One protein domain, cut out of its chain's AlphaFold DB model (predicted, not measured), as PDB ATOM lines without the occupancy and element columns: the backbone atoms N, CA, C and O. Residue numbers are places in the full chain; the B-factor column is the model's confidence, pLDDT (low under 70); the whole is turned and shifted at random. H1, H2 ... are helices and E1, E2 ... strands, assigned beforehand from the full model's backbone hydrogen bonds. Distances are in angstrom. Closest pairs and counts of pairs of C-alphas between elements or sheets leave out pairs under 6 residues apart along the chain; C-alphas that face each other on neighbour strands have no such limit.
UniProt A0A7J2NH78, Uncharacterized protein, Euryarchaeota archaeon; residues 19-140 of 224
ATOM      1  N   LEU A  19      28.279 -37.600  -5.888       92.94
ATOM      2  CA  LEU A  19      27.791 -38.935  -5.568       92.94
ATOM      3  C   LEU A  19      26.548 -38.836  -4.685       92.94
ATOM      4  O   LEU A  19      26.574 -38.200  -3.629       92.94
ATOM      5  N   SER A  20      25.466 -39.479  -5.111       92.31
ATOM      6  CA  SER A  20      24.238 -39.596  -4.328       92.31
ATOM      7  C   SER A  20      24.452 -40.485  -3.106       92.31
ATOM      8  O   SER A  20      25.064 -41.553  -3.183       92.31
ATOM      9  N   GLU A  21      23.910 -40.065  -1.963       90.75
ATOM     10  CA  GLU A  21      23.944 -40.893  -0.763       90.75
ATOM     11  C   GLU A  21      23.106 -42.169  -0.886       90.75
ATOM     12  O   GLU A  21      23.447 -43.179  -0.268       90.75
ATOM     13  N   LEU A  22      22.044 -42.156  -1.695       91.50
ATOM     14  CA  LEU A  22      21.220 -43.344  -1.908       91.50
ATOM     15  C   LEU A  22      22.007 -44.437  -2.647       91.50
ATOM     16  O   LEU A  22      21.931 -45.596  -2.258       91.50
ATOM     17  N   VAL A  23      22.885 -44.063  -3.588       91.00
ATOM     18  CA  VAL A  23      23.815 -45.005  -4.245       91.00
ATOM     19  C   VAL A  23      24.750 -45.656  -3.217       91.00
ATOM     20  O   VAL A  23      24.899 -46.877  -3.193       91.00
ATOM     21  N   LYS A  24      25.337 -44.873  -2.299       90.88
ATOM     22  CA  LYS A  24      26.125 -45.438  -1.182       90.88
ATOM     23  C   LYS A  24      25.276 -46.341  -0.283       90.88
ATOM     24  O   LYS A  24      25.745 -47.389   0.159       90.88
ATOM     25  N   SER A  25      24.034 -45.917  -0.059       89.62
ATOM     26  CA  SER A  25      22.916 -46.646   0.547       89.62
ATOM     27  C   SER A  25      22.853 -48.109   0.112       89.62
ATOM     28  O   SER A  25      22.974 -49.063   0.885       89.62
ATOM     29  N   GLU A  26      22.659 -48.242  -1.193       89.94
ATOM     30  CA  GLU A  26      22.419 -49.498  -1.887       89.94
ATOM     31  C   GLU A  26      23.668 -50.370  -1.957       89.94
ATOM     32  O   GLU A  26      23.576 -51.586  -1.769       89.94
ATOM     33  N   ILE A  27      24.838 -49.753  -2.143       91.44
ATOM     34  CA  ILE A  27      26.120 -50.457  -2.088       91.44
ATOM     35  C   ILE A  27      26.304 -51.119  -0.710       91.44
ATOM     36  O   ILE A  27      26.569 -52.322  -0.650       91.44
ATOM     37  N   ASP A  28      26.103 -50.397   0.404       89.62
ATOM     38  CA  ASP A  28      26.250 -50.968   1.760       89.62
ATOM     39  C   ASP A  28      25.283 -52.132   2.016       89.62
ATOM     40  O   ASP A  28      25.649 -53.147   2.622       89.62
ATOM     41  N   ALA A  29      24.046 -52.021   1.526       87.81
ATOM     42  CA  ALA A  29      23.051 -53.075   1.669       87.81
ATOM     43  C   ALA A  29      23.504 -54.387   1.003       87.81
ATOM     44  O   ALA A  29      23.319 -55.463   1.577       87.81
ATOM     45  N   GLN A  30      24.151 -54.304  -0.164       88.50
ATOM     46  CA  GLN A  30      24.595 -55.472  -0.927       88.50
ATOM     47  C   GLN A  30      25.858 -56.147  -0.356       88.50
ATOM     48  O   GLN A  30      26.048 -57.350  -0.534       88.50
ATOM     49  N   ILE A  31      26.705 -55.434   0.393       87.25
ATOM     50  CA  ILE A  31      27.954 -55.992   0.960       87.25
ATOM     51  C   ILE A  31      27.693 -57.103   1.992       87.25
ATOM     52  O   ILE A  31      28.552 -57.954   2.238       87.25
ATOM     53  N   LYS A  32      26.502 -57.123   2.598       82.56
ATOM     54  CA  LYS A  32      26.145 -58.041   3.694       82.56
ATOM     55  C   LYS A  32      25.913 -59.479   3.226       82.56
ATOM     56  O   LYS A  32      25.859 -60.380   4.065       82.56
ATOM     57  N   HIS A  33      25.804 -59.706   1.919       83.31
ATOM     58  CA  HIS A  33      25.559 -61.031   1.368       83.31
ATOM     59  C   HIS A  33      26.794 -61.940   1.473       83.31
ATOM     60  O   HIS A  33      27.939 -61.554   1.219       83.31
ATOM     61  N   LYS A  34      26.559 -63.181   1.896       87.62
ATOM     62  CA  LYS A  34      27.577 -64.216   2.081       87.62
ATOM     63  C   LYS A  34      27.034 -65.539   1.588       87.62
ATOM     64  O   LYS A  34      25.828 -65.771   1.668       87.62
ATOM     65  N   TYR A  35      27.933 -66.421   1.166       85.75
ATOM     66  CA  TYR A  35      27.545 -67.789   0.856       85.75
ATOM     67  C   TYR A  35      26.918 -68.458   2.078       85.75
ATOM     68  O   TYR A  35      27.522 -68.519   3.154       85.75
ATOM     69  N   SER A  36      25.711 -68.990   1.901       84.62
ATOM     70  CA  SER A  36      25.084 -69.842   2.901       84.62
ATOM     71  C   SER A  36      25.741 -71.225   2.916       84.62
ATOM     72  O   SER A  36      26.411 -71.650   1.970       84.62
ATOM     73  N   MET A  37      25.502 -71.992   3.981       84.06
ATOM     74  CA  MET A  37      25.938 -73.393   4.041       84.06
ATOM     75  C   MET A  37      25.352 -74.236   2.897       84.06
ATOM     76  O   MET A  37      25.997 -75.179   2.438       84.06
ATOM     77  N   GLN A  38      24.149 -73.893   2.426       86.25
ATOM     78  CA  GLN A  38      23.505 -74.562   1.298       86.25
ATOM     79  C   GLN A  38      24.216 -74.231  -0.017       86.25
ATOM     80  O   GLN A  38      24.540 -75.154  -0.766       86.25
ATOM     81  N   ASP A  39      24.560 -72.960  -0.250       86.75
ATOM     82  CA  ASP A  39      25.327 -72.539  -1.433       86.75
ATOM     83  C   ASP A  39      26.681 -73.247  -1.486       86.75
ATOM     84  O   ASP A  39      27.069 -73.801  -2.515       86.75
ATOM     85  N   MET A  40      27.372 -73.321  -0.344       86.12
ATOM     86  CA  MET A  40      28.641 -74.042  -0.236       86.12
ATOM     87  C   MET A  40      28.481 -75.536  -0.539       86.12
ATOM     88  O   MET A  40      29.334 -76.121  -1.206       86.12
ATOM     89  N   ALA A  41      27.401 -76.172  -0.077       85.94
ATOM     90  CA  ALA A  41      27.137 -77.581  -0.356       85.94
ATOM     91  C   ALA A  41      26.839 -77.839  -1.842       85.94
ATOM     92  O   ALA A  41      27.271 -78.859  -2.381       85.94
ATOM     93  N   ILE A  42      26.134 -76.920  -2.508       86.69
ATOM     94  CA  ILE A  42      25.875 -76.975  -3.953       86.69
ATOM     95  C   ILE A  42      27.187 -76.804  -4.724       86.69
ATOM     96  O   ILE A  42      27.506 -77.633  -5.577       86.69
ATOM     97  N   MET A  43      27.997 -75.800  -4.375       84.62
ATOM     98  CA  MET A  43      29.286 -75.561  -5.028       84.62
ATOM     99  C   MET A  43      30.229 -76.762  -4.894       84.62
ATOM    100  O   MET A  43      30.824 -77.179  -5.881       84.62
ATOM    101  N   ARG A  44      30.306 -77.404  -3.724       85.88
ATOM    102  CA  ARG A  44      31.151 -78.603  -3.535       85.88
ATOM    103  C   ARG A  44      30.772 -79.788  -4.425       85.88
ATOM    104  O   ARG A  44      31.614 -80.637  -4.697       85.88
ATOM    105  N   LYS A  45      29.509 -79.871  -4.853       84.69
ATOM    106  CA  LYS A  45      29.044 -80.907  -5.789       84.69
ATOM    107  C   LYS A  45      29.366 -80.559  -7.240       84.69
ATOM    108  O   LYS A  45      29.566 -81.466  -8.038       84.69
ATOM    109  N   ALA A  46      29.384 -79.270  -7.575       81.31
ATOM    110  CA  ALA A  46      29.617 -78.784  -8.931       81.31
ATOM    111  C   ALA A  46      31.107 -78.612  -9.270       81.31
ATOM    112  O   ALA A  46      31.493 -78.772 -10.424       81.31
ATOM    113  N   PHE A  47      31.949 -78.296  -8.283       78.12
ATOM    114  CA  PHE A  47      33.363 -77.990  -8.491       78.12
ATOM    115  C   PHE A  47      34.279 -79.140  -8.065       78.12
ATOM    116  O   PHE A  47      34.222 -79.627  -6.938       78.12
ATOM    117  N   SER A  48      35.205 -79.509  -8.951       72.44
ATOM    118  CA  SER A  48      36.234 -80.527  -8.693       72.44
ATOM    119  C   SER A  48      37.269 -80.070  -7.653       72.44
ATOM    120  O   SER A  48      37.816 -80.881  -6.908       72.44
ATOM    121  N   ASN A  49      37.504 -78.758  -7.554       77.62
ATOM    122  CA  ASN A  49      38.556 -78.159  -6.730       77.62
ATOM    123  C   ASN A  49      38.043 -77.751  -5.341       77.62
ATOM    124  O   ASN A  49      38.065 -76.578  -4.965       77.62
ATOM    125  N   ASN A  50      37.594 -78.734  -4.558       80.88
ATOM    126  CA  ASN A  50      37.039 -78.516  -3.214       80.88
ATOM    127  C   ASN A  50      37.986 -77.787  -2.248       80.88
ATOM    128  O   ASN A  50      37.528 -77.094  -1.339       80.88
ATOM    129  N   GLU A  51      39.297 -77.904  -2.452       82.50
ATOM    130  CA  GLU A  51      40.302 -77.191  -1.661       82.50
ATOM    131  C   GLU A  51      40.209 -75.667  -1.817       82.50
ATOM    132  O   GLU A  51      40.393 -74.947  -0.841       82.50
ATOM    133  N   LEU A  52      39.845 -75.164  -3.004       84.56
ATOM    134  CA  LEU A  52      39.654 -73.726  -3.226       84.56
ATOM    135  C   LEU A  52      38.419 -73.210  -2.477       84.56
ATOM    136  O   LEU A  52      38.436 -72.111  -1.931       84.56
ATOM    137  N   LEU A  53      37.362 -74.025  -2.382       85.12
ATOM    138  CA  LEU A  53      36.111 -73.658  -1.709       85.12
ATOM    139  C   LEU A  53      36.269 -73.455  -0.197       85.12
ATOM    140  O   LEU A  53      35.421 -72.810   0.420       85.12
ATOM    141  N   LYS A  54      37.339 -73.975   0.418       85.38
ATOM    142  CA  LYS A  54      37.629 -73.732   1.842       85.38
ATOM    143  C   LYS A  54      37.860 -72.247   2.130       85.38
ATOM    144  O   LYS A  54      37.482 -71.779   3.198       85.38
ATOM    145  N   GLU A  55      38.392 -71.509   1.158       88.19
ATOM    146  CA  GLU A  55      38.655 -70.069   1.260       88.19
ATOM    147  C   GLU A  55      37.370 -69.222   1.198       88.19
ATOM    148  O   GLU A  55      37.379 -68.064   1.598       88.19
ATOM    149  N   PHE A  56      36.250 -69.802   0.750       86.81
ATOM    150  CA  PHE A  56      34.964 -69.111   0.583       86.81
ATOM    151  C   PHE A  56      33.971 -69.355   1.720       86.81
ATOM    152  O   PHE A  56      32.853 -68.837   1.688       86.81
ATOM    153  N   VAL A  57      34.336 -70.136   2.741       81.31
ATOM    154  CA  VAL A  57      33.458 -70.368   3.895       81.31
ATOM    155  C   VAL A  57      33.223 -69.043   4.625       81.31
ATOM    156  O   VAL A  57      34.170 -68.410   5.082       81.31
ATOM    157  N   ASN A  58      31.955 -68.625   4.740       78.25
ATOM    158  CA  ASN A  58      31.550 -67.291   5.216       78.25
ATOM    159  C   ASN A  58      32.119 -66.115   4.392       78.25
ATOM    160  O   ASN A  58      32.109 -64.972   4.865       78.25
ATOM    161  N   GLY A  59      32.605 -66.393   3.182       85.25
ATOM    162  CA  GLY A  59      33.055 -65.396   2.222       85.25
ATOM    163  C   GLY A  59      31.878 -64.694   1.546       85.25
ATOM    164  O   GLY A  59      30.738 -65.171   1.563       85.25
ATOM    165  N   SER A  60      32.168 -63.542   0.949       89.62
ATOM    166  CA  SER A  60      31.192 -62.788   0.164       89.62
ATOM    167  C   SER A  60      30.824 -63.533  -1.111       89.62
ATOM    168  O   SER A  60      31.700 -64.086  -1.779       89.62
ATOM    169  N   ASP A  61      29.539 -63.519  -1.459       90.75
ATOM    170  CA  ASP A  61      29.066 -64.024  -2.746       90.75
ATOM    171  C   ASP A  61      29.403 -63.054  -3.895       90.75
ATOM    172  O   ASP A  61      30.073 -62.039  -3.702       90.75
ATOM    173  N   LEU A  62      28.975 -63.376  -5.119       90.75
ATOM    174  CA  LEU A  62      29.258 -62.539  -6.288       90.75
ATOM    175  C   LEU A  62      28.699 -61.115  -6.142       90.75
ATOM    176  O   LEU A  62      29.370 -60.163  -6.536       90.75
ATOM    177  N   LEU A  63      27.494 -60.964  -5.584       90.94
ATOM    178  CA  LEU A  63      26.851 -59.659  -5.428       90.94
ATOM    179  C   LEU A  63      27.589 -58.818  -4.390       90.94
ATOM    180  O   LEU A  63      27.960 -57.682  -4.675       90.94
ATOM    181  N   ALA A  64      27.902 -59.398  -3.232       91.62
ATOM    182  CA  ALA A  64      28.673 -58.714  -2.207       91.62
ATOM    183  C   ALA A  64      30.086 -58.356  -2.679       91.62
ATOM    184  O   ALA A  64      30.588 -57.291  -2.330       91.62
ATOM    185  N   ARG A  65      30.736 -59.198  -3.494       91.50
ATOM    186  CA  ARG A  65      32.050 -58.868  -4.073       91.50
ATOM    187  C   ARG A  65      31.974 -57.684  -5.036       91.50
ATOM    188  O   ARG A  65      32.792 -56.777  -4.913       91.50
ATOM    189  N   LYS A  66      30.972 -57.637  -5.920       92.31
ATOM    190  CA  LYS A  66      30.723 -56.466  -6.782       92.31
ATOM    191  C   LYS A  66      30.434 -55.207  -5.962       92.31
ATOM    192  O   LYS A  66      30.987 -54.152  -6.249       92.31
ATOM    193  N   ALA A  67      29.645 -55.326  -4.896       92.31
ATOM    194  CA  ALA A  67      29.348 -54.207  -4.008       92.31
ATOM    195  C   ALA A  67      30.593 -53.695  -3.259       92.31
ATOM    196  O   ALA A  67      30.766 -52.492  -3.112       92.31
ATOM    197  N   LYS A  68      31.511 -54.579  -2.839       90.12
ATOM    198  CA  LYS A  68      32.805 -54.162  -2.266       90.12
ATOM    199  C   LYS A  68      33.650 -53.362  -3.264       90.12
ATOM    200  O   LYS A  68      34.265 -52.382  -2.858       90.12
ATOM    201  N   GLN A  69      33.669 -53.755  -4.543       89.62
ATOM    202  CA  GLN A  69      34.357 -52.988  -5.594       89.62
ATOM    203  C   GLN A  69      33.718 -51.605  -5.769       89.62
ATOM    204  O   GLN A  69      34.406 -50.595  -5.661       89.62
ATOM    205  N   ALA A  70      32.388 -51.548  -5.889       92.06
ATOM    206  CA  ALA A  70      31.657 -50.284  -5.972       92.06
ATOM    207  C   ALA A  70      31.889 -49.381  -4.743       92.06
ATOM    208  O   ALA A  70      31.985 -48.161  -4.868       92.06
ATOM    209  N   LEU A  71      32.028 -49.962  -3.544       91.56
ATOM    210  CA  LEU A  71      32.382 -49.211  -2.339       91.56
ATOM    211  C   LEU A  71      33.796 -48.632  -2.424       91.56
ATOM    212  O   LEU A  71      33.980 -47.467  -2.080       91.56
ATOM    213  N   ASN A  72      34.782 -49.411  -2.875       89.31
ATOM    214  CA  ASN A  72      36.147 -48.919  -3.068       89.31
ATOM    215  C   ASN A  72      36.172 -47.736  -4.053       89.31
ATOM    216  O   ASN A  72      36.795 -46.713  -3.761       89.31
ATOM    217  N   GLU A  73      35.433 -47.825  -5.163       90.62
ATOM    218  CA  GLU A  73      35.288 -46.732  -6.134       90.62
ATOM    219  C   GLU A  73      34.612 -45.492  -5.524       90.62
ATOM    220  O   GLU A  73      35.106 -44.371  -5.668       90.62
ATOM    221  N   ALA A  74      33.517 -45.677  -4.780       92.06
ATOM    222  CA  ALA A  74      32.820 -44.591  -4.091       92.06
ATOM    223  C   ALA A  74      33.721 -43.892  -3.055       92.06
ATOM    224  O   ALA A  74      33.729 -42.662  -2.948       92.06
ATOM    225  N   GLU A  75      34.508 -44.661  -2.305       90.38
ATOM    226  CA  GLU A  75      35.464 -44.136  -1.331       90.38
ATOM    227  C   GLU A  75      36.630 -43.414  -2.014       90.38
ATOM    228  O   GLU A  75      37.067 -42.374  -1.519       90.38
ATOM    229  N   PHE A  76      37.104 -43.895  -3.167       90.31
ATOM    230  CA  PHE A  76      38.098 -43.194  -3.980       90.31
ATOM    231  C   PHE A  76      37.563 -41.844  -4.478       90.31
ATOM    232  O   PHE A  76      38.227 -40.816  -4.298       90.31
ATOM    233  N   LEU A  77      36.340 -41.817  -5.023       91.81
ATOM    234  CA  LEU A  77      35.675 -40.585  -5.453       91.81
ATOM    235  C   LEU A  77      35.591 -39.573  -4.304       91.81
ATOM    236  O   LEU A  77      35.973 -38.416  -4.466       91.81
ATOM    237  N   GLN A  78      35.154 -40.002  -3.122       90.44
ATOM    238  CA  GLN A  78      34.965 -39.097  -1.989       90.44
ATOM    239  C   GLN A  78      36.274 -38.666  -1.326       90.44
ATOM    240  O   GLN A  78      36.503 -37.473  -1.142       90.44
ATOM    241  N   LYS A  79      37.146 -39.610  -0.960       89.94
ATOM    242  CA  LYS A  79      38.350 -39.319  -0.163       89.94
ATOM    243  C   LYS A  79      39.498 -38.768  -0.993       89.94
ATOM    244  O   LYS A  79      40.287 -37.985  -0.474       89.94
ATOM    245  N   ARG A  80      39.628 -39.203  -2.250       89.31
ATOM    246  CA  ARG A  80      40.785 -38.871  -3.091       89.31
ATOM    247  C   ARG A  80      40.468 -37.835  -4.155       89.31
ATOM    248  O   ARG A  80      41.323 -37.002  -4.438       89.31
ATOM    249  N   LEU A  81      39.257 -37.864  -4.709       91.00
ATOM    250  CA  LEU A  81      38.814 -36.893  -5.715       91.00
ATOM    251  C   LEU A  81      37.908 -35.788  -5.153       91.00
ATOM    252  O   LEU A  81      37.518 -34.893  -5.902       91.00
ATOM    253  N   GLY A  82      37.598 -35.824  -3.852       90.06
ATOM    254  CA  GLY A  82      36.809 -34.790  -3.182       90.06
ATOM    255  C   GLY A  82      35.368 -34.708  -3.683       90.06
ATOM    256  O   GLY A  82      34.821 -33.613  -3.765       90.06
ATOM    257  N   ALA A  83      34.764 -35.835  -4.073       92.62
ATOM    258  CA  ALA A  83      33.403 -35.852  -4.595       92.62
ATOM    259  C   ALA A  83      32.396 -35.305  -3.573       92.62
ATOM    260  O   ALA A  83      32.369 -35.732  -2.414       92.62
ATOM    261  N   HIS A  84      31.535 -34.392  -4.020       92.19
ATOM    262  CA  HIS A  84      30.468 -33.849  -3.196       92.19
ATOM    263  C   HIS A  84      29.342 -34.866  -3.037       92.19
ATOM    264  O   HIS A  84      28.906 -35.508  -3.993       92.19
ATOM    265  N   ARG A  85      28.866 -35.014  -1.804       91.06
ATOM    266  CA  ARG A  85      27.790 -35.943  -1.475       91.06
ATOM    267  C   ARG A  85      26.454 -35.223  -1.532       91.06
ATOM    268  O   ARG A  85      26.245 -34.277  -0.778       91.06
ATOM    269  N   ILE A  86      25.546 -35.725  -2.358       90.75
ATOM    270  CA  ILE A  86      24.187 -35.191  -2.444       90.75
ATOM    271  C   ILE A  86      23.309 -35.947  -1.444       90.75
ATOM    272  O   ILE A  86      23.188 -37.175  -1.544       90.75
ATOM    273  N   PRO A  87      22.743 -35.258  -0.438       83.69
ATOM    274  CA  PRO A  87      21.828 -35.882   0.500       83.69
ATOM    275  C   PRO A  87      20.526 -36.244  -0.211       83.69
ATOM    276  O   PRO A  87      20.057 -35.520  -1.084       83.69
ATOM    277  N   VAL A  88      19.921 -37.353   0.203       79.12
ATOM    278  CA  VAL A  88      18.609 -37.774  -0.286       79.12
ATOM    279  C   VAL A  88      17.647 -37.782   0.895       79.12
ATOM    280  O   VAL A  88      17.981 -38.282   1.969       79.12
ATOM    281  N   VAL A  89      16.479 -37.169   0.707       65.81
ATOM    282  CA  VAL A  89      15.473 -36.984   1.764       65.81
ATOM    283  C   VAL A  89      14.628 -38.248   1.959       65.81
ATOM    284  O   VAL A  89      14.197 -38.535   3.074       65.81
ATOM    285  N   GLU A  90      14.438 -39.037   0.899       73.19
ATOM    286  CA  GLU A  90      13.543 -40.196   0.881       73.19
ATOM    287  C   GLU A  90      14.230 -41.446   0.316       73.19
ATOM    288  O   GLU A  90      15.094 -41.368  -0.551       73.19
ATOM    289  N   HIS A  91      13.849 -42.615   0.828       72.69
ATOM    290  CA  HIS A  91      14.301 -43.917   0.339       72.69
ATOM    291  C   HIS A  91      13.088 -44.825   0.153       72.69
ATOM    292  O   HIS A  91      12.204 -44.864   1.014       72.69
ATOM    293  N   SER A  92      13.050 -45.573  -0.949       78.25
ATOM    294  CA  SER A  92      12.004 -46.555  -1.216       78.25
ATOM    295  C   SER A  92      12.517 -47.980  -0.997       78.25
ATOM    296  O   SER A  92      13.717 -48.260  -1.010       78.25
ATOM    297  N   ARG A  93      11.586 -48.913  -0.770       73.62
ATOM    298  CA  ARG A  93      11.874 -50.358  -0.850       73.62
ATOM    299  C   ARG A  93      11.834 -50.874  -2.288       73.62
ATOM    300  O   ARG A  93      12.278 -51.991  -2.533       73.62
ATOM    301  N   ASP A  94      11.264 -50.087  -3.190       79.62
ATOM    302  CA  ASP A  94      11.187 -50.377  -4.612       79.62
ATOM    303  C   ASP A  94      12.415 -49.796  -5.322       79.62
ATOM    304  O   ASP A  94      12.721 -48.613  -5.163       79.62
ATOM    305  N   ARG A  95      13.122 -50.639  -6.081       75.06
ATOM    306  CA  ARG A  95      14.364 -50.255  -6.766       75.06
ATOM    307  C   ARG A  95      14.105 -49.266  -7.895       75.06
ATOM    308  O   ARG A  95      14.838 -48.294  -7.997       75.06
ATOM    309  N   GLU A  96      13.032 -49.455  -8.664       78.88
ATOM    310  CA  GLU A  96      12.695 -48.533  -9.759       78.88
ATOM    311  C   GLU A  96      12.402 -47.124  -9.218       78.88
ATOM    312  O   GLU A  96      12.791 -46.114  -9.802       78.88
ATOM    313  N   LEU A  97      11.776 -47.045  -8.038       85.25
ATOM    314  CA  LEU A  97      11.562 -45.768  -7.359       85.25
ATOM    315  C   LEU A  97      12.874 -45.153  -6.858       85.25
ATOM    316  O   LEU A  97      13.001 -43.932  -6.879       85.25
ATOM    317  N   ASN A  98      13.850 -45.954  -6.424       88.00
ATOM    318  CA  ASN A  98      15.149 -45.427  -6.001       88.00
ATOM    319  C   ASN A  98      15.912 -44.789  -7.164       88.00
ATOM    320  O   ASN A  98      16.462 -43.705  -6.980       88.00
ATOM    321  N   ASP A  99      15.893 -45.392  -8.354       89.38
ATOM    322  CA  ASP A  99      16.545 -44.822  -9.537       89.38
ATOM    323  C   ASP A  99      15.943 -43.466  -9.917       89.38
ATOM    324  O   ASP A  99      16.665 -42.494 -10.170       89.38
ATOM    325  N   GLN A 100      14.613 -43.365  -9.857       90.38
ATOM    326  CA  GLN A 100      13.920 -42.096 -10.037       90.38
ATOM    327  C   GLN A 100      14.313 -41.070  -8.961       90.38
ATOM    328  O   GLN A 100      14.656 -39.939  -9.300       90.38
ATOM    329  N   ILE A 101      14.325 -41.460  -7.681       92.00
ATOM    330  CA  ILE A 101      14.723 -40.583  -6.567       92.00
ATOM    331  C   ILE A 101      16.168 -40.090  -6.745       92.00
ATOM    332  O   ILE A 101      16.461 -38.923  -6.476       92.00
ATOM    333  N   ILE A 102      17.080 -40.947  -7.213       92.25
ATOM    334  CA  ILE A 102      18.470 -40.578  -7.497       92.25
ATOM    335  C   ILE A 102      18.509 -39.502  -8.587       92.25
ATOM    336  O   ILE A 102      19.115 -38.448  -8.368       92.25
ATOM    337  N   ALA A 103      17.847 -39.723  -9.724       93.19
ATOM    338  CA  ALA A 103      17.802 -38.754 -10.819       93.19
ATOM    339  C   ALA A 103      17.173 -37.416 -10.384       93.19
ATOM    340  O   ALA A 103      17.745 -36.352 -10.635       93.19
ATOM    341  N   ASP A 104      16.058 -37.458  -9.654       92.44
ATOM    342  CA  ASP A 104      15.398 -36.266  -9.115       92.44
ATOM    343  C   ASP A 104      16.305 -35.511  -8.131       92.44
ATOM    344  O   ASP A 104      16.387 -34.280  -8.178       92.44
ATOM    345  N   SER A 105      17.048 -36.225  -7.275       92.69
ATOM    346  CA  SER A 105      17.979 -35.607  -6.318       92.69
ATOM    347  C   SER A 105      19.103 -34.838  -7.015       92.69
ATOM    348  O   SER A 105      19.404 -33.705  -6.629       92.69
ATOM    349  N   TYR A 106      19.676 -35.402  -8.085       93.44
ATOM    350  CA  TYR A 106      20.671 -34.713  -8.902       93.44
ATOM    351  C   TYR A 106      20.058 -33.493  -9.595       93.44
ATOM    352  O   TYR A 106      20.648 -32.416  -9.554       93.44
ATOM    353  N   SER A 107      18.875 -33.635 -10.200       93.19
ATOM    354  CA  SER A 107      18.211 -32.548 -10.932       93.19
ATOM    355  C   SER A 107      17.884 -31.352 -10.042       93.19
ATOM    356  O   SER A 107      18.233 -30.215 -10.368       93.19
ATOM    357  N   ASN A 108      17.285 -31.603  -8.876       92.06
ATOM    358  CA  ASN A 108      16.949 -30.548  -7.924       92.06
ATOM    359  C   ASN A 108      18.205 -29.823  -7.440       92.06
ATOM    360  O   ASN A 108      18.265 -28.597  -7.501       92.06
ATOM    361  N   TRP A 109      19.246 -30.571  -7.070       91.44
ATOM    362  CA  TRP A 109      20.517 -29.995  -6.644       91.44
ATOM    363  C   TRP A 109      21.181 -29.151  -7.747       91.44
ATOM    364  O   TRP A 109      21.658 -28.047  -7.476       91.44
ATOM    365  N   VAL A 110      21.164 -29.619  -9.000       92.06
ATOM    366  CA  VAL A 110      21.662 -28.863 -10.161       92.06
ATOM    367  C   VAL A 110      20.889 -27.557 -10.342       92.06
ATOM    368  O   VAL A 110      21.502 -26.505 -10.533       92.06
ATOM    369  N   ARG A 111      19.555 -27.613 -10.271       91.12
ATOM    370  CA  ARG A 111      18.669 -26.460 -10.481       91.12
ATOM    371  C   ARG A 111      18.821 -25.415  -9.379       91.12
ATOM    372  O   ARG A 111      18.907 -24.231  -9.687       91.12
ATOM    373  N   GLU A 112      18.873 -25.852  -8.124       91.44
ATOM    374  CA  GLU A 112      19.021 -24.984  -6.948       91.44
ATOM    375  C   GLU A 112      20.348 -24.223  -6.945       91.44
ATOM    376  O   GLU A 112      20.404 -23.079  -6.498       91.44
ATOM    377  N   ASN A 113      21.412 -24.847  -7.454       88.50
ATOM    378  CA  ASN A 113      22.758 -24.283  -7.416       88.50
ATOM    379  C   ASN A 113      23.248 -23.749  -8.773       88.50
ATOM    380  O   ASN A 113      24.367 -23.246  -8.859       88.50
ATOM    381  N   HIS A 114      22.425 -23.837  -9.823       87.94
ATOM    382  CA  HIS A 114      22.753 -23.410 -11.187       87.94
ATOM    383  C   HIS A 114      24.033 -24.052 -11.755       87.94
ATOM    384  O   HIS A 114      24.861 -23.378 -12.370       87.94
ATOM    385  N   TYR A 115      24.201 -25.361 -11.557       89.38
ATOM    386  CA  TYR A 115      25.358 -26.099 -12.072       89.38
ATOM    387  C   TYR A 115      25.135 -26.670 -13.479       89.38
ATOM    388  O   TYR A 115      24.013 -26.924 -13.905       89.38
ATOM    389  N   ASP A 116      26.228 -26.942 -14.192       87.69
ATOM    390  CA  ASP A 116      26.230 -27.836 -15.352       87.69
ATOM    391  C   ASP A 116      26.719 -29.219 -14.890       87.69
ATOM    392  O   ASP A 116      27.901 -29.405 -14.606       87.69
ATOM    393  N   CYS A 117      25.815 -30.197 -14.802       88.81
ATOM    394  CA  CYS A 117      26.140 -31.561 -14.379       88.81
ATOM    395  C   CYS A 117      25.838 -32.568 -15.488       88.81
ATOM    396  O   CYS A 117      24.782 -32.509 -16.123       88.81
ATOM    397  N   CYS A 118      26.748 -33.527 -15.671       92.88
ATOM    398  CA  CYS A 118      26.539 -34.676 -16.542       92.88
ATOM    399  C   CYS A 118      26.413 -35.956 -15.709       92.88
ATOM    400  O   CYS A 118      27.266 -36.221 -14.862       92.88
ATOM    401  N   LEU A 119      25.380 -36.757 -15.970       94.31
ATOM    402  CA  LEU A 119      25.183 -38.057 -15.327       94.31
ATOM    403  C   LEU A 119      25.816 -39.162 -16.183       94.31
ATOM    404  O   LEU A 119      25.416 -39.354 -17.325       94.31
ATOM    405  N   LEU A 120      26.775 -39.909 -15.644       93.19
ATOM    406  CA  LEU A 120      27.350 -41.079 -16.317       93.19
ATOM    407  C   LEU A 120      26.605 -42.340 -15.875       93.19
ATOM    408  O   LEU A 120      26.521 -42.601 -14.678       93.19
ATOM    409  N   THR A 121      26.082 -43.123 -16.821       92.38
ATOM    410  CA  THR A 121      25.381 -44.382 -16.514       92.38
ATOM    411  C   THR A 121      25.588 -45.428 -17.606       92.38
ATOM    412  O   THR A 121      25.622 -45.092 -18.785       92.38
ATOM    413  N   ALA A 122      25.725 -46.698 -17.223       90.81
ATOM    414  CA  ALA A 122      25.653 -47.837 -18.145       90.81
ATOM    415  C   ALA A 122      24.237 -48.449 -18.217       90.81
ATOM    416  O   ALA A 122      23.997 -49.346 -19.019       90.81
ATOM    417  N   ASP A 123      23.320 -47.974 -17.373       90.81
ATOM    418  CA  ASP A 123      21.947 -48.456 -17.245       90.81
ATOM    419  C   ASP A 123      20.990 -47.621 -18.121       90.81
ATOM    420  O   ASP A 123      20.975 -46.385 -18.042       90.81
ATOM    421  N   GLU A 124      20.218 -48.305 -18.974       91.12
ATOM    422  CA  GLU A 124      19.238 -47.718 -19.898       91.12
ATOM    423  C   GLU A 124      18.020 -47.117 -19.179       91.12
ATOM    424  O   GLU A 124      17.481 -46.091 -19.617       91.12
ATOM    425  N   ASP A 125      17.608 -47.701 -18.055       92.19
ATOM    426  CA  ASP A 125      16.484 -47.194 -17.272       92.19
ATOM    427  C   ASP A 125      16.902 -45.900 -16.568       92.19
ATOM    428  O   ASP A 125      16.234 -44.868 -16.696       92.19
ATOM    429  N   MET A 126      18.086 -45.887 -15.949       93.31
ATOM    430  CA  MET A 126      18.666 -44.674 -15.358       93.31
ATOM    431  C   MET A 126      18.865 -43.558 -16.397       93.31
ATOM    432  O   MET A 126      18.596 -42.389 -16.113       93.31
ATOM    433  N   LEU A 127      19.291 -43.895 -17.622       94.69
ATOM    434  CA  LEU A 127      19.376 -42.940 -18.734       94.69
ATOM    435  C   LEU A 127      18.012 -42.283 -18.996       94.69
ATOM    436  O   LEU A 127      17.918 -41.059 -19.121       94.69
ATOM    437  N   SER A 128      16.955 -43.092 -19.039       93.62
ATOM    438  CA  SER A 128      15.585 -42.632 -19.263       93.62
ATOM    439  C   SER A 128      15.076 -41.739 -18.129       93.62
ATOM    440  O   SER A 128      14.439 -40.716 -18.394       93.62
ATOM    441  N   HIS A 129      15.371 -42.084 -16.871       94.44
ATOM    442  CA  HIS A 129      15.049 -41.246 -15.713       94.44
ATOM    443  C   HIS A 129      15.789 -39.905 -15.765       94.44
ATOM    444  O   HIS A 129      15.161 -38.857 -15.643       94.44
ATOM    445  N   ALA A 130      17.089 -39.912 -16.060       94.56
ATOM    446  CA  ALA A 130      17.895 -38.699 -16.157       94.56
ATOM    447  C   ALA A 130      17.348 -37.696 -17.187       94.56
ATOM    448  O   ALA A 130      17.255 -36.505 -16.893       94.56
ATOM    449  N   ILE A 131      16.939 -38.176 -18.370       94.69
ATOM    450  CA  ILE A 131      16.333 -37.334 -19.417       94.69
ATOM    451  C   ILE A 131      15.021 -36.715 -18.925       94.69
ATOM    452  O   ILE A 131      14.799 -35.519 -19.116       94.69
ATOM    453  N   LYS A 132      14.153 -37.508 -18.280       94.88
ATOM    454  CA  LYS A 132      12.877 -37.019 -17.727       94.88
ATOM    455  C   LYS A 132      13.089 -35.939 -16.666       94.88
ATOM    456  O   LYS A 132      12.290 -35.012 -16.587       94.88
ATOM    457  N   CYS A 133      14.170 -36.040 -15.898       93.12
ATOM    458  CA  CYS A 133      14.553 -35.076 -14.871       93.12
ATOM    459  C   CYS A 133      15.385 -33.901 -15.420       93.12
ATOM    460  O   CYS A 133      15.963 -33.158 -14.631       93.12
ATOM    461  N   GLU A 134      15.477 -33.714 -16.743       93.00
ATOM    462  CA  GLU A 134      16.226 -32.619 -17.390       93.00
ATOM    463  C   GLU A 134      17.742 -32.615 -17.092       93.00
ATOM    464  O   GLU A 134      18.416 -31.593 -17.236       93.00
ATOM    465  N   LEU A 135      18.312 -33.760 -16.702       94.12
ATOM    466  CA  LEU A 135      19.761 -33.927 -16.580       94.12
ATOM    467  C   LEU A 135      20.395 -34.161 -17.956       94.12
ATOM    468  O   LEU A 135      19.729 -34.565 -18.910       94.12
ATOM    469  N   ARG A 136      21.714 -33.951 -18.060       94.69
ATOM    470  CA  ARG A 136      22.500 -34.328 -19.246       94.69
ATOM    471  C   ARG A 136      23.159 -35.691 -19.025       94.69
ATOM    472  O   ARG A 136      24.243 -35.736 -18.442       94.69
ATOM    473  N   PRO A 137      22.557 -36.814 -19.439       95.62
ATOM    474  CA  PRO A 137      23.203 -38.099 -19.269       95.62
ATOM    475  C   PRO A 137      24.198 -38.407 -20.390       95.62
ATOM    476  O   PRO A 137      24.065 -37.955 -21.526       95.62
ATOM    477  N   ILE A 138      25.180 -39.235 -20.061       95.75
ATOM    478  CA  ILE A 138      26.123 -39.862 -20.977       95.75
ATOM    479  C   ILE A 138      26.013 -41.368 -20.739       95.75
ATOM    480  O   ILE A 138      26.360 -41.861 -19.662       95.75
ATOM    481  N   GLN A 139      25.524 -42.086 -21.752       94.38
ATOM    482  CA  GLN A 139      25.430 -43.540 -21.711       94.38
ATOM    483  C   GLN A 139      26.805 -44.165 -21.969       94.38
ATOM    484  O   GLN A 139      27.452 -43.891 -22.983       94.38
ATOM    485  N   LEU A 140      27.240 -45.026 -21.058       92.44
ATOM    486  CA  LEU A 140      28.415 -45.863 -21.227       92.44
ATOM    487  C   LEU A 140      28.015 -47.104 -22.021       92.44
ATOM    488  O   LEU A 140      27.244 -47.937 -21.549       92.44
TER     489      LEU A 140
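AT A GLANCE: This is residues 19 to 140 of the 224 residues of an uncharacterized protein of Euryarchaeota archaeon (UniProt A0A7J2NH78). The model is a long, loose shape: H1 and H4 run opposite ways as a crossed pair in its middle, a small helical hairpin of H2 and H3 lies at one end, and at the other H5 and H6 pack together with the two-strand sheet E2 E3 by H6. The 122 printed residues have six named helices and three named strands, in the order H1 H2 H3 H4 E1 H5 E2 H6 E3; the class is mostly helix, and the sheet E2 E3 is parallel. The whole is loose, with a radius of gyration of the C-alphas of 18.4 A, and spans 58 by 30 by 27 A.

IN THESE COORDINATES: H1 is residues 21 to 31, 15.7 A long, from C-alpha 21 at (23.944, -40.893, -0.763). H2 is residues 37 to 46, H3 50 to 56. H4, residues 62 to 79, measures 25.7 A. E1 is residues 84 to 86. H5, residues 95 to 113, measures 27.3 A. E2 is residues 118 to 121, H6 124 to 132, and E3 136 to 139, ending at C-alpha 139 (25.430, -43.540, -21.711).

HOW THE PARTS SIT: H1 and H4 touch, closest at the C-alphas of Ile 31 and Ala 64, 4.2 A, at a tilt of 37 degrees, only just steep. H2 and H3 touch at Arg 44 and Asn 50, C-alphas 5.9 A apart. H5 touches H6 with residues 99 to 104 alone, closest at the C-alphas of Ala 103 and Ala 130, 5.3 A. In E2 and E3, N 138 and O 119 are 2.7 A apart, within hydrogen-bond range. E1 pairs with no named strand; residues 19 to 20 pair with its residues 85 to 86, parallel. Every O i to N i+4 pair is within range in H1, H2, H4, H5 and H6; H3 has 0 of 3, but 4 of 4 for i+3.

THE WHOLE: The C-alphas farthest apart, of Ser 48 and His 114, are 58.7 A apart. The printed part has no cut and no long link. Mean pLDDT of the printed part is 88.4; residue 89 is under 70.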